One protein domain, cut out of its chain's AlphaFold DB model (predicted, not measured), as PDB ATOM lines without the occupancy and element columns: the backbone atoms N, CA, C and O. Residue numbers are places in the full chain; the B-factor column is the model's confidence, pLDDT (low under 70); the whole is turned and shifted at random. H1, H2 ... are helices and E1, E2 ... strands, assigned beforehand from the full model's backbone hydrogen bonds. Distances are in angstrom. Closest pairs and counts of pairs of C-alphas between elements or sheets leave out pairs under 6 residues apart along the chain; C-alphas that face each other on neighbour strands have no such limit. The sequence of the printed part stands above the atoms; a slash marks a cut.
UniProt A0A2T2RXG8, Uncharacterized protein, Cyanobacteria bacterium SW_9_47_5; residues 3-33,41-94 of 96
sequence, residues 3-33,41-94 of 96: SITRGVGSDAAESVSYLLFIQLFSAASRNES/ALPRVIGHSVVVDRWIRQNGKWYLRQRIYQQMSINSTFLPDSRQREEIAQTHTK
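This is residues 3 to 33 and 41 to 94 of the 96 residues of an uncharacterized protein of Cyanobacteria bacterium SW_9_47_5 (UniProt A0A2T2RXG8). A long, bowed, twisted ribbon of four antiparallel strands, in the order E1 E2 E3 E4, has both short H1 and longer H2 beyond one end, where residues 87 to 94 stick out. The printed part has 85 residues, two named helices and four named strands, running E1 E2 H1 E3 E4 H2: mixed class. It is extended, with radius of gyration of the C-alphas 18.4 A and spans 57 by 34 by 20 A.

Inner strands E2, residues 12 to 23, and E3, residues 44 to 58, are neighbours at 158 degrees, with N 17 and O 51 within hydrogen-bond range at 2.9 A. Edge strand E1, residues 3 to 9, forms a hairpin with E2, N 6 to O 14 2.8 A; edge strand E4, residues 61 to 74, forms one with E3, N 52 to O 68 2.9 A. H1, residues 27 to 30, and H2, residues 82 to 92, are apart and not on the sheet. In H2 every O i to N i+4 pair is within range; H1 is too short for one.

E2, E3 and E4 measure 32.3, 36.8 and 31.9 A from first to last C-alpha. C-alpha 3 is at (-62.588, -21.939, -46.855), C-alpha 92 at (-25.745, -24.026, -27.026).

Residues 34 to 40 are not printed; C-alphas 33 and 41 are 16.0 A apart. No link printed whole is long. pLDDT is under 70 at residues 25 to 33, 41 to 42, 76 to 81 and 92 to 94.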
ATOM      1  N   SER A   3     -62.061 -22.615 -48.037       92.94
ATOM      2  CA  SER A   3     -62.588 -21.939 -46.855       92.94
ATOM      3  C   SER A   3     -64.015 -22.411 -46.616       92.94
ATOM      4  O   SER A   3     -64.802 -22.496 -47.559       92.94
ATOM      5  N   ILE A   4     -64.331 -22.743 -45.368       96.00
ATOM      6  CA  ILE A   4     -65.681 -23.097 -44.931       96.00
ATOM      7  C   ILE A   4     -66.100 -22.057 -43.905       96.00
ATOM      8  O   ILE A   4     -65.430 -21.895 -42.886       96.00
ATOM      9  N   THR A   5     -67.218 -21.387 -44.162       96.81
ATOM     10  CA  THR A   5     -67.767 -20.350 -43.285       96.81
ATOM     11  C   THR A   5     -69.106 -20.804 -42.733       96.81
ATOM     12  O   THR A   5     -69.973 -21.245 -43.485       96.81
ATOM     13  N   ARG A   6     -69.293 -20.654 -41.422       96.69
ATOM     14  CA  ARG A   6     -70.578 -20.836 -40.744       96.69
ATOM     15  C   ARG A   6     -71.056 -19.519 -40.144       96.69
ATOM     16  O   ARG A   6     -70.266 -18.756 -39.589       96.69
ATOM     17  N   GLY A   7     -72.361 -19.276 -40.215       95.62
ATOM     18  CA  GLY A   7     -72.993 -18.217 -39.432       95.62
ATOM     19  C   GLY A   7     -73.033 -18.607 -37.954       95.62
ATOM     20  O   GLY A   7     -73.369 -19.743 -37.627       95.62
ATOM     21  N   VAL A   8     -72.685 -17.671 -37.073       94.94
ATOM     22  CA  VAL A   8     -72.848 -17.808 -35.613       94.94
ATOM     23  C   VAL A   8     -74.036 -16.968 -35.126       94.94
ATOM     24  O   VAL A   8     -74.689 -17.324 -34.151       94.94
ATOM     25  N   GLY A   9     -74.365 -15.888 -35.840       93.56
ATOM     26  CA  GLY A   9     -75.554 -15.059 -35.639       93.56
ATOM     27  C   GLY A   9     -75.815 -14.165 -36.857       93.56
ATOM     28  O   GLY A   9     -75.128 -14.290 -37.870       93.56
ATOM     29  N   SER A  10     -76.777 -13.239 -36.759       94.56
ATOM     30  CA  SER A  10     -77.095 -12.279 -37.839       94.56
ATOM     31  C   SER A  10     -75.898 -11.419 -38.248       94.56
ATOM     32  O   SER A  10     -75.732 -11.096 -39.426       94.56
ATOM     33  N   ASP A  11     -75.049 -11.097 -37.270       97.50
ATOM     34  CA  ASP A  11     -73.934 -10.161 -37.407       97.50
ATOM     35  C   ASP A  11     -72.583 -10.780 -37.021       97.50
ATOM     36  O   ASP A  11     -71.606 -10.067 -36.795       97.50
ATOM     37  N   ALA A  12     -72.514 -12.113 -36.937       97.88
ATOM     38  CA  ALA A  12     -71.300 -12.843 -36.586       97.88
ATOM     39  C   ALA A  12     -71.156 -14.132 -37.401       97.88
ATOM     40  O   ALA A  12     -72.120 -14.874 -37.602       97.88
ATOM     41  N   ALA A  13     -69.932 -14.430 -37.824       98.12
ATOM     42  CA  ALA A  13     -69.601 -15.664 -38.524       98.12
ATOM     43  C   ALA A  13     -68.215 -16.167 -38.122       98.12
ATOM     44  O   ALA A  13     -67.368 -15.409 -37.650       98.12
ATOM     45  N   GLU A  14     -67.982 -17.452 -38.339       97.75
ATOM     46  CA  GLU A  14     -66.680 -18.086 -38.172       97.75
ATOM     47  C   GLU A  14     -66.301 -18.801 -39.459       97.75
ATOM     48  O   GLU A  14     -67.153 -19.431 -40.088       97.75
ATOM     49  N   SER A  15     -65.032 -18.736 -39.849       97.50
ATOM     50  CA  SER A  15     -64.536 -19.500 -40.992       97.50
ATOM     51  C   SER A  15     -63.255 -20.240 -40.669       97.50
ATOM     52  O   SER A  15     -62.373 -19.691 -40.014       97.50
ATOM     53  N   VAL A  16     -63.128 -21.449 -41.202       96.94
ATOM     54  CA  VAL A  16     -61.880 -22.212 -41.198       96.94
ATOM     55  C   VAL A  16     -61.310 -22.187 -42.607       96.94
ATOM     56  O   VAL A  16     -62.012 -22.520 -43.561       96.94
ATOM     57  N   SER A  17     -60.048 -21.781 -42.740       96.56
ATOM     58  CA  SER A  17     -59.384 -21.655 -44.040       96.56
ATOM     59  C   SER A  17     -57.992 -22.272 -44.020       96.56
ATOM     60  O   SER A  17     -57.252 -22.113 -43.049       96.56
ATOM     61  N   TYR A  18     -57.616 -22.918 -45.123       95.19
ATOM     62  CA  TYR A  18     -56.223 -23.266 -45.394       95.19
ATOM     63  C   TYR A  18     -55.569 -22.158 -46.226       95.19
ATOM     64  O   TYR A  18     -56.069 -21.792 -47.295       95.19
ATOM     65  N   LEU A  19     -54.454 -21.626 -45.733       92.75
ATOM     66  CA  LEU A  19     -53.651 -20.595 -46.376       92.75
ATOM     67  C   LEU A  19     -52.368 -21.212 -46.928       92.75
ATOM     68  O   LEU A  19     -51.685 -21.960 -46.229       92.75
ATOM     69  N   LEU A  20     -52.028 -20.848 -48.161       91.62
ATOM     70  CA  LEU A  20     -50.756 -21.167 -48.796       91.62
ATOM     71  C   LEU A  20     -50.004 -19.857 -49.025       91.62
ATOM     72  O   LEU A  20     -50.526 -18.956 -49.683       91.62
ATOM     73  N   PHE A  21     -48.799 -19.743 -48.476       86.50
ATOM     74  CA  PHE A  21     -47.967 -18.557 -48.634       86.50
ATOM     75  C   PHE A  21     -47.002 -18.793 -49.789       86.50
ATOM     76  O   PHE A  21     -46.153 -19.682 -49.721       86.50
ATOM     77  N   ILE A  22     -47.145 -18.002 -50.850       85.31
ATOM     78  CA  ILE A  22     -46.286 -18.065 -52.032       85.31
ATOM     79  C   ILE A  22     -45.508 -16.760 -52.121       85.31
ATOM     80  O   ILE A  22     -46.094 -15.680 -52.196       85.31
ATOM     81  N   GLN A  23     -44.186 -16.860 -52.128       76.50
ATOM     82  CA  GLN A  23     -43.316 -15.745 -52.464       76.50
ATOM     83  C   GLN A  23     -43.220 -15.650 -53.986       76.50
ATOM     84  O   GLN A  23     -42.787 -16.601 -54.630       76.50
ATOM     85  N   LEU A  24     -43.631 -14.508 -54.545       73.69
ATOM     86  CA  LEU A  24     -43.615 -14.248 -55.991       73.69
ATOM     87  C   LEU A  24     -42.361 -13.492 -56.465       73.69
ATOM     88  O   LEU A  24     -42.042 -13.555 -57.645       73.69
ATOM     89  N   PHE A  25     -41.654 -12.796 -55.564       69.12
ATOM     90  CA  PHE A  25     -40.481 -11.969 -55.885       69.12
ATOM     91  C   PHE A  25     -39.330 -12.226 -54.903       69.12
ATOM     92  O   PHE A  25     -39.574 -12.556 -53.737       69.12
ATOM     93  N   SER A  26     -38.081 -12.069 -55.354       60.72
ATOM     94  CA  SER A  26     -36.873 -12.280 -54.538       60.72
ATOM     95  C   SER A  26     -36.829 -11.399 -53.282       60.72
ATOM     96  O   SER A  26     -37.492 -10.367 -53.187       60.72
ATOM     97  N   ALA A  27     -36.035 -11.802 -52.286       53.53
ATOM     98  CA  ALA A  27     -35.729 -10.951 -51.128       53.53
ATOM     99  C   ALA A  27     -34.951  -9.677 -51.534       53.53
ATOM    100  O   ALA A  27     -35.132  -8.617 -50.936       53.53
ATOM    101  N   ALA A  28     -34.180  -9.739 -52.628       50.56
ATOM    102  CA  ALA A  28     -33.437  -8.599 -53.165       50.56
ATOM    103  C   ALA A  28     -34.342  -7.421 -53.584       50.56
ATOM    104  O   ALA A  28     -33.951  -6.269 -53.417       50.56
ATOM    105  N   SER A  29     -35.584  -7.666 -54.028       49.78
ATOM    106  CA  SER A  29     -36.544  -6.587 -54.327       49.78
ATOM    107  C   SER A  29     -37.119  -5.905 -53.071       49.78
ATOM    108  O   SER A  29     -37.982  -5.034 -53.187       49.78
ATOM    109  N   ARG A  30     -36.691  -6.333 -51.874       50.22
ATOM    110  CA  ARG A  30     -37.151  -5.885 -50.549       50.22
ATOM    111  C   ARG A  30     -36.016  -5.382 -49.642       50.22
ATOM    112  O   ARG A  30     -36.263  -5.135 -48.469       50.22
ATOM    113  N   ASN A  31     -34.813  -5.157 -50.187       45.84
ATOM    114  CA  ASN A  31     -33.645  -4.643 -49.452       45.84
ATOM    115  C   ASN A  31     -33.041  -5.626 -48.411       45.84
ATOM    116  O   ASN A  31     -32.369  -5.198 -47.476       45.84
ATOM    117  N   GLU A  32     -33.232  -6.941 -48.584       42.75
ATOM    118  CA  GLU A  32     -32.726  -8.000 -47.689       42.75
ATOM    119  C   GLU A  32     -31.698  -8.911 -48.408       42.75
ATOM    120  O   GLU A  32     -32.041  -9.969 -48.915       42.75
ATOM    121  N   SER A  33     -30.423  -8.491 -48.427       43.72
ATOM    122  CA  SER A  33     -29.184  -9.221 -48.815       43.72
ATOM    123  C   SER A  33     -29.081  -9.906 -50.208       43.72
ATOM    124  O   SER A  33     -30.057 -10.271 -50.849       43.72
ATOM    125  N   ALA A  41     -36.190 -16.162 -59.572       55.28
ATOM    126  CA  ALA A  41     -36.864 -16.416 -60.845       55.28
ATOM    127  C   ALA A  41     -38.238 -17.105 -60.749       55.28
ATOM    128  O   ALA A  41     -39.015 -17.000 -61.697       55.28
ATOM    129  N   LEU A  42     -38.567 -17.805 -59.653       64.31
ATOM    130  CA  LEU A  42     -39.767 -18.654 -59.597       64.31
ATOM    131  C   LEU A  42     -40.619 -18.445 -58.335       64.31
ATOM    132  O   LEU A  42     -40.073 -18.375 -57.230       64.31
ATOM    133  N   PRO A  43     -41.963 -18.422 -58.468       73.44
ATOM    134  CA  PRO A  43     -42.870 -18.532 -57.337       73.44
ATOM    135  C   PRO A  43     -42.549 -19.759 -56.486       73.44
ATOM    136  O   PRO A  43     -42.502 -20.878 -56.998       73.44
ATOM    137  N   ARG A  44     -42.387 -19.567 -55.176       75.00
ATOM    138  CA  ARG A  44     -42.145 -20.671 -54.238       75.00
ATOM    139  C   ARG A  44     -43.094 -20.637 -53.059       75.00
ATOM    140  O   ARG A  44     -43.416 -19.570 -52.540       75.00
ATOM    141  N   VAL A  45     -43.518 -21.818 -52.619       83.12
ATOM    142  CA  VAL A  45     -44.265 -21.974 -51.370       83.12
ATOM    143  C   VAL A  45     -43.294 -21.783 -50.210       83.12
ATOM    144  O   VAL A  45     -42.346 -22.549 -50.059       83.12
ATOM    145  N   ILE A  46     -43.533 -20.762 -49.393       84.31
ATOM    146  CA  ILE A  46     -42.704 -20.435 -48.222       84.31
ATOM    147  C   ILE A  46     -43.343 -20.885 -46.910       84.31
ATOM    148  O   ILE A  46     -42.710 -20.842 -45.860       84.31
ATOM    149  N   GLY A  47     -44.598 -21.318 -46.962       88.75
ATOM    150  CA  GLY A  47     -45.296 -21.832 -45.803       88.75
ATOM    151  C   GLY A  47     -46.758 -22.116 -46.078       88.75
ATOM    152  O   GLY A  47     -47.294 -21.849 -47.158       88.75
ATOM    153  N   HIS A  48     -47.426 -22.603 -45.047       92.94
ATOM    154  CA  HIS A  48     -48.859 -22.809 -45.039       92.94
ATOM    155  C   HIS A  48     -49.427 -22.665 -43.627       92.94
ATOM    156  O   HIS A  48     -48.712 -22.730 -42.623       92.94
ATOM    157  N   SER A  49     -50.738 -22.468 -43.544       93.94
ATOM    158  CA  SER A  49     -51.426 -22.348 -42.265       93.94
ATOM    159  C   SER A  49     -52.868 -22.831 -42.329       93.94
ATOM    160  O   SER A  49     -53.519 -22.739 -43.366       93.94
ATOM    161  N   VAL A  50     -53.374 -23.312 -41.195       95.38
ATOM    162  CA  VAL A  50     -54.810 -23.435 -40.935       95.38
ATOM    163  C   VAL A  50     -55.207 -22.315 -39.984       95.38
ATOM    164  O   VAL A  50     -54.651 -22.202 -38.886       95.38
ATOM    165  N   VAL A  51     -56.170 -21.497 -40.405       96.44
ATOM    166  CA  VAL A  51     -56.666 -20.362 -39.624       96.44
ATOM    167  C   VAL A  51     -58.145 -20.501 -39.311       96.44
ATOM    168  O   VAL A  51     -58.928 -20.968 -40.141       96.44
ATOM    169  N   VAL A  52     -58.518 -20.047 -38.118       97.38
ATOM    170  CA  VAL A  52     -59.905 -19.822 -37.712       97.38
ATOM    171  C   VAL A  52     -60.119 -18.322 -37.588       97.38
ATOM    172  O   VAL A  52     -59.502 -17.663 -36.751       97.38
ATOM    173  N   ASP A  53     -60.999 -17.791 -38.421       97.88
ATOM    174  CA  ASP A  53     -61.346 -16.379 -38.452       97.88
ATOM    175  C   ASP A  53     -62.708 -16.149 -37.809       97.88
ATOM    176  O   ASP A  53     -63.661 -16.888 -38.060       97.88
ATOM    177  N   ARG A  54     -62.804 -15.087 -37.010       97.94
ATOM    178  CA  ARG A  54     -64.060 -14.557 -36.479       97.94
ATOM    179  C   ARG A  54     -64.396 -13.269 -37.204       97.94
ATOM    180  O   ARG A  54     -63.610 -12.317 -37.202       97.94
ATOM    181  N   TRP A  55     -65.589 -13.231 -37.771       98.31
ATOM    182  CA  TRP A  55     -66.106 -12.128 -38.563       98.31
ATOM    183  C   TRP A  55     -67.235 -11.428 -37.824       98.31
ATOM    184  O   TRP A  55     -68.024 -12.068 -37.126       98.31
ATOM    185  N   ILE A  56     -67.329 -10.117 -38.016       98.25
ATOM    186  CA  ILE A  56     -68.444  -9.301 -37.540       98.25
ATOM    187  C   ILE A  56     -69.060  -8.529 -38.696       98.25
ATOM    188  O   ILE A  56     -68.351  -8.116 -39.615       98.25
ATOM    189  N   ARG A  57     -70.371  -8.306 -38.642       98.00
ATOM    190  CA  ARG A  57     -71.074  -7.450 -39.588       98.00
ATOM    191  C   ARG A  57     -71.319  -6.083 -38.965       98.00
ATOM    192  O   ARG A  57     -71.860  -5.980 -37.871       98.00
ATOM    193  N   GLN A  58     -70.916  -5.025 -39.657       96.94
ATOM    194  CA  GLN A  58     -71.154  -3.639 -39.258       96.94
ATOM    195  C   GLN A  58     -71.612  -2.852 -40.484       96.94
ATOM    196  O   GLN A  58     -71.013  -2.961 -41.553       96.94
ATOM    197  N   ASN A  59     -72.698  -2.085 -40.355       95.88
ATOM    198  CA  ASN A  59     -73.265  -1.287 -41.454       95.88
ATOM    199  C   ASN A  59     -73.470  -2.106 -42.747       95.88
ATOM    200  O   ASN A  59     -73.143  -1.668 -43.849       95.88
ATOM    201  N   GLY A  60     -73.946  -3.347 -42.597       96.06
ATOM    202  CA  GLY A  60     -74.204  -4.268 -43.704       96.06
ATOM    203  C   GLY A  60     -72.973  -4.968 -44.297       96.06
ATOM    204  O   GLY A  60     -73.166  -5.891 -45.091       96.06
ATOM    205  N   LYS A  61     -71.746  -4.613 -43.889       97.75
ATOM    206  CA  LYS A  61     -70.476  -5.164 -44.400       97.75
ATOM    207  C   LYS A  61     -69.798  -6.080 -43.381       97.75
ATOM    208  O   LYS A  61     -69.929  -5.865 -42.182       97.75
ATOM    209  N   TRP A  62     -69.075  -7.091 -43.857       97.50
ATOM    210  CA  TRP A  62     -68.328  -8.029 -43.016       97.50
ATOM    211  C   TRP A  62     -66.882  -7.575 -42.813       97.50
ATOM    212  O   TRP A  62     -66.224  -7.148 -43.759       97.50
ATOM    213  N   TYR A  63     -66.390  -7.720 -41.586       97.88
ATOM    214  CA  TYR A  63     -65.038  -7.360 -41.171       97.88
ATOM    215  C   TYR A  63     -64.399  -8.516 -40.405       97.88
ATOM    216  O   TYR A  63     -65.054  -9.160 -39.580       97.88
ATOM    217  N   LEU A  64     -63.113  -8.763 -40.659       97.50
ATOM    218  CA  LEU A  64     -62.323  -9.704 -39.872       97.50
ATOM    219  C   LEU A  64     -62.051  -9.081 -38.502       97.50
ATOM    220  O   LEU A  64     -61.336  -8.087 -38.402       97.50
ATOM    221  N   ARG A  65     -62.619  -9.662 -37.446       97.44
ATOM    222  CA  ARG A  65     -62.396  -9.208 -36.068       97.44
ATOM    223  C   ARG A  65     -61.172  -9.868 -35.449       97.44
ATOM    224  O   ARG A  65     -60.445  -9.229 -34.699       97.44
ATOM    225  N   GLN A  66     -60.983 -11.159 -35.704       97.81
ATOM    226  CA  GLN A  66     -59.904 -11.940 -35.111       97.81
ATOM    227  C   GLN A  66     -59.502 -13.070 -36.052       97.81
ATOM    228  O   GLN A  66     -60.375 -13.722 -36.618       97.81
ATOM    229  N   ARG A  67     -58.198 -13.336 -36.147       97.44
ATOM    230  CA  ARG A  67     -57.627 -14.520 -36.792       97.44
ATOM    231  C   ARG A  67     -56.827 -15.318 -35.775       97.44
ATOM    232  O   ARG A  67     -55.986 -14.758 -35.077       97.44
ATOM    233  N   ILE A  68     -57.083 -16.617 -35.707       95.94
ATOM    234  CA  ILE A  68     -56.362 -17.564 -34.859       95.94
ATOM    235  C   ILE A  68     -55.622 -18.533 -35.779       95.94
ATOM    236  O   ILE A  68     -56.248 -19.224 -36.579       95.94
ATOM    237  N   TYR A  69     -54.300 -18.594 -35.656       94.38
ATOM    238  CA  TYR A  69     -53.466 -19.561 -36.368       94.38
ATOM    239  C   TYR A  69     -53.444 -20.867 -35.566       94.38
ATOM    240  O   TYR A  69     -52.796 -20.933 -34.527       94.38
ATOM    241  N   GLN A  70     -54.180 -21.890 -36.013       92.62
ATOM    242  CA  GLN A  70     -54.182 -23.206 -35.353       92.62
ATOM    243  C   GLN A  70     -52.948 -24.027 -35.716       92.62
ATOM    244  O   GLN A  70     -52.397 -24.738 -34.882       92.62
ATOM    245  N   GLN A  71     -52.511 -23.907 -36.965       90.94
ATOM    246  CA  GLN A  71     -51.272 -24.490 -37.451       90.94
ATOM    247  C   GLN A  71     -50.576 -23.463 -38.329       90.94
ATOM    248  O   GLN A  71     -51.217 -22.825 -39.167       90.94
ATOM    249  N   MET A  72     -49.266 -23.326 -38.164       89.19
ATOM    250  CA  MET A  72     -48.427 -22.522 -39.039       89.19
ATOM    251  C   MET A  72     -47.106 -23.249 -39.244       89.19
ATOM    252  O   MET A  72     -46.433 -23.601 -38.280       89.19
ATOM    253  N   SER A  73     -46.755 -23.476 -40.502       87.62
ATOM    254  CA  SER A  73     -45.417 -23.896 -40.893       87.62
ATOM    255  C   SER A  73     -44.917 -22.892 -41.910       87.62
ATOM    256  O   SER A  73     -45.556 -22.666 -42.937       87.62
ATOM    257  N   ILE A  74     -43.808 -22.244 -41.588       82.94
ATOM    258  CA  ILE A  74     -43.092 -21.344 -42.481       82.94
ATOM    259  C   ILE A  74     -41.682 -21.903 -42.562       82.94
ATOM    260  O   ILE A  74     -41.113 -22.285 -41.538       82.94
ATOM    261  N   ASN A  75     -41.135 -21.981 -43.771       74.06
ATOM    262  CA  ASN A  75     -39.738 -22.338 -43.933       74.06
ATOM    263  C   ASN A  75     -38.890 -21.256 -43.248       74.06
ATOM    264  O   ASN A  75     -38.965 -20.074 -43.592       74.06
ATOM    265  N   SER A  76     -38.130 -21.680 -42.239       68.69
ATOM    266  CA  SER A  76     -37.394 -20.797 -41.343       68.69
ATOM    267  C   SER A  76     -36.377 -19.939 -42.077       68.69
ATOM    268  O   SER A  76     -36.133 -18.834 -41.620       68.69
ATOM    269  N   THR A  77     -35.850 -20.367 -43.229       68.69
ATOM    270  CA  THR A  77     -34.896 -19.575 -44.025       68.69
ATOM    271  C   THR A  77     -35.485 -18.269 -44.565       68.69
ATOM    272  O   THR A  77     -34.733 -17.367 -44.919       68.69
ATOM    273  N   PHE A  78     -36.818 -18.130 -44.596       65.56
ATOM    274  CA  PHE A  78     -37.511 -16.904 -45.015       65.56
ATOM    275  C   PHE A  78     -37.925 -16.000 -43.856       65.56
ATOM    276  O   PHE A  78     -38.566 -14.973 -44.084       65.56
ATOM    277  N   LEU A  79     -37.600 -16.373 -42.617       67.94
ATOM    278  CA  LEU A  79     -37.786 -15.493 -41.475       67.94
ATOM    279  C   LEU A  79     -36.581 -14.542 -41.357       67.94
ATOM    280  O   LEU A  79     -35.437 -14.987 -41.497       67.94
ATOM    281  N   PRO A  80     -36.808 -13.248 -41.064       64.75
ATOM    282  CA  PRO A  80     -35.735 -12.255 -40.979       64.75
ATOM    283  C   PRO A  80     -34.741 -12.525 -39.835       64.75
ATOM    284  O   PRO A  80     -33.617 -12.035 -39.871       64.75
ATOM    285  N   ASP A  81     -35.122 -13.327 -38.837       67.75
ATOM    286  CA  ASP A  81     -34.301 -13.708 -37.679       67.75
ATOM    287  C   ASP A  81     -33.665 -15.109 -37.808       67.75
ATOM    288  O   ASP A  81     -33.075 -15.621 -36.856       67.75
ATOM    289  N   SER A  82     -33.762 -15.742 -38.979       70.75
ATOM    290  CA  SER A  82     -33.309 -17.118 -39.219       70.75
ATOM    291  C   SER A  82     -31.835 -17.353 -38.880       70.75
ATOM    292  O   SER A  82     -31.523 -18.299 -38.157       70.75
ATOM    293  N   ARG A  83     -30.945 -16.446 -39.310       72.06
ATOM    294  CA  ARG A  83     -29.509 -16.488 -38.984       72.06
ATOM    295  C   ARG A  83     -29.248 -16.371 -37.482       72.06
ATOM    296  O   ARG A  83     -28.472 -17.148 -36.943       72.06
ATOM    297  N   GLN A  84     -29.942 -15.463 -36.791       74.19
ATOM    298  CA  GLN A  84     -29.801 -15.309 -35.336       74.19
ATOM    299  C   GLN A  84     -30.239 -16.575 -34.590       74.19
ATOM    300  O   GLN A  84     -29.590 -16.986 -33.632       74.19
ATOM    301  N   ARG A  85     -31.321 -17.230 -35.033       71.06
ATOM    302  CA  ARG A  85     -31.774 -18.503 -34.446       71.06
ATOM    303  C   ARG A  85     -30.748 -19.620 -34.635       71.06
ATOM    304  O   ARG A  85     -30.553 -20.414 -33.719       71.06
ATOM    305  N   GLU A  86     -30.106 -19.677 -35.797       78.38
ATOM    306  CA  GLU A  86     -29.063 -20.661 -36.093       78.38
ATOM    307  C   GLU A  86     -27.799 -20.425 -35.253       78.38
ATOM    308  O   GLU A  86     -27.287 -21.361 -34.638       78.38
ATOM    309  N   GLU A  87     -27.348 -19.173 -35.139       80.00
ATOM    310  CA  GLU A  87     -26.207 -18.788 -34.299       80.00
ATOM    311  C   GLU A  87     -26.428 -19.164 -32.826       80.00
ATOM    312  O   GLU A  87     -25.541 -19.755 -32.202       80.00
ATOM    313  N   ILE A  88     -27.623 -18.887 -32.287       77.94
ATOM    314  CA  ILE A  88     -28.015 -19.257 -30.917       77.94
ATOM    315  C   ILE A  88     -28.019 -20.783 -30.749       77.94
ATOM    316  O   ILE A  88     -27.478 -21.300 -29.770       77.94
ATOM    317  N   ALA A  89     -28.585 -21.528 -31.704       76.44
ATOM    318  CA  ALA A  89     -28.620 -22.989 -31.635       76.44
ATOM    319  C   ALA A  89     -27.205 -23.593 -31.589       76.44
ATOM    320  O   ALA A  89     -26.938 -24.464 -30.762       76.44
ATOM    321  N   GLN A  90     -26.284 -23.084 -32.414       78.62
ATOM    322  CA  GLN A  90     -24.891 -23.541 -32.458       78.62
ATOM    323  C   GLN A  90     -24.079 -23.163 -31.208       78.62
ATOM    324  O   GLN A  90     -23.131 -23.871 -30.859       78.62
ATOM    325  N   THR A  91     -24.408 -22.060 -30.527       72.75
ATOM    326  CA  THR A  91     -23.714 -21.670 -29.284       72.75
ATOM    327  C   THR A  91     -24.076 -22.589 -28.119       72.75
ATOM    328  O   THR A  91     -23.204 -22.910 -27.313       72.75
ATOM    329  N   HIS A  92     -25.316 -23.078 -28.058       59.50
ATOM    330  CA  HIS A  92     -25.745 -24.026 -27.026       59.50
ATOM    331  C   HIS A  92     -25.130 -25.425 -27.180       59.50
ATOM    332  O   HIS A  92     -24.902 -26.087 -26.176       59.50
ATOM    333  N   THR A  93     -24.790 -25.859 -28.398       57.62
ATOM    334  CA  THR A  93     -24.151 -27.170 -28.637       57.62
ATOM    335  C   THR A  93     -22.655 -27.201 -28.295       57.62
ATOM    336  O   THR A  93     -22.069 -28.272 -28.232       57.62
ATOM    337  N   LYS A  94     -22.008 -26.041 -28.113       54.97
ATOM    338  CA  LYS A  94     -20.568 -25.939 -27.796       54.97
ATOM    339  C   LYS A  94     -20.265 -25.831 -26.297       54.97
ATOM    340  O   LYS A  94     -19.096 -25.733 -25.932       54.97
TER     341      LYS A  94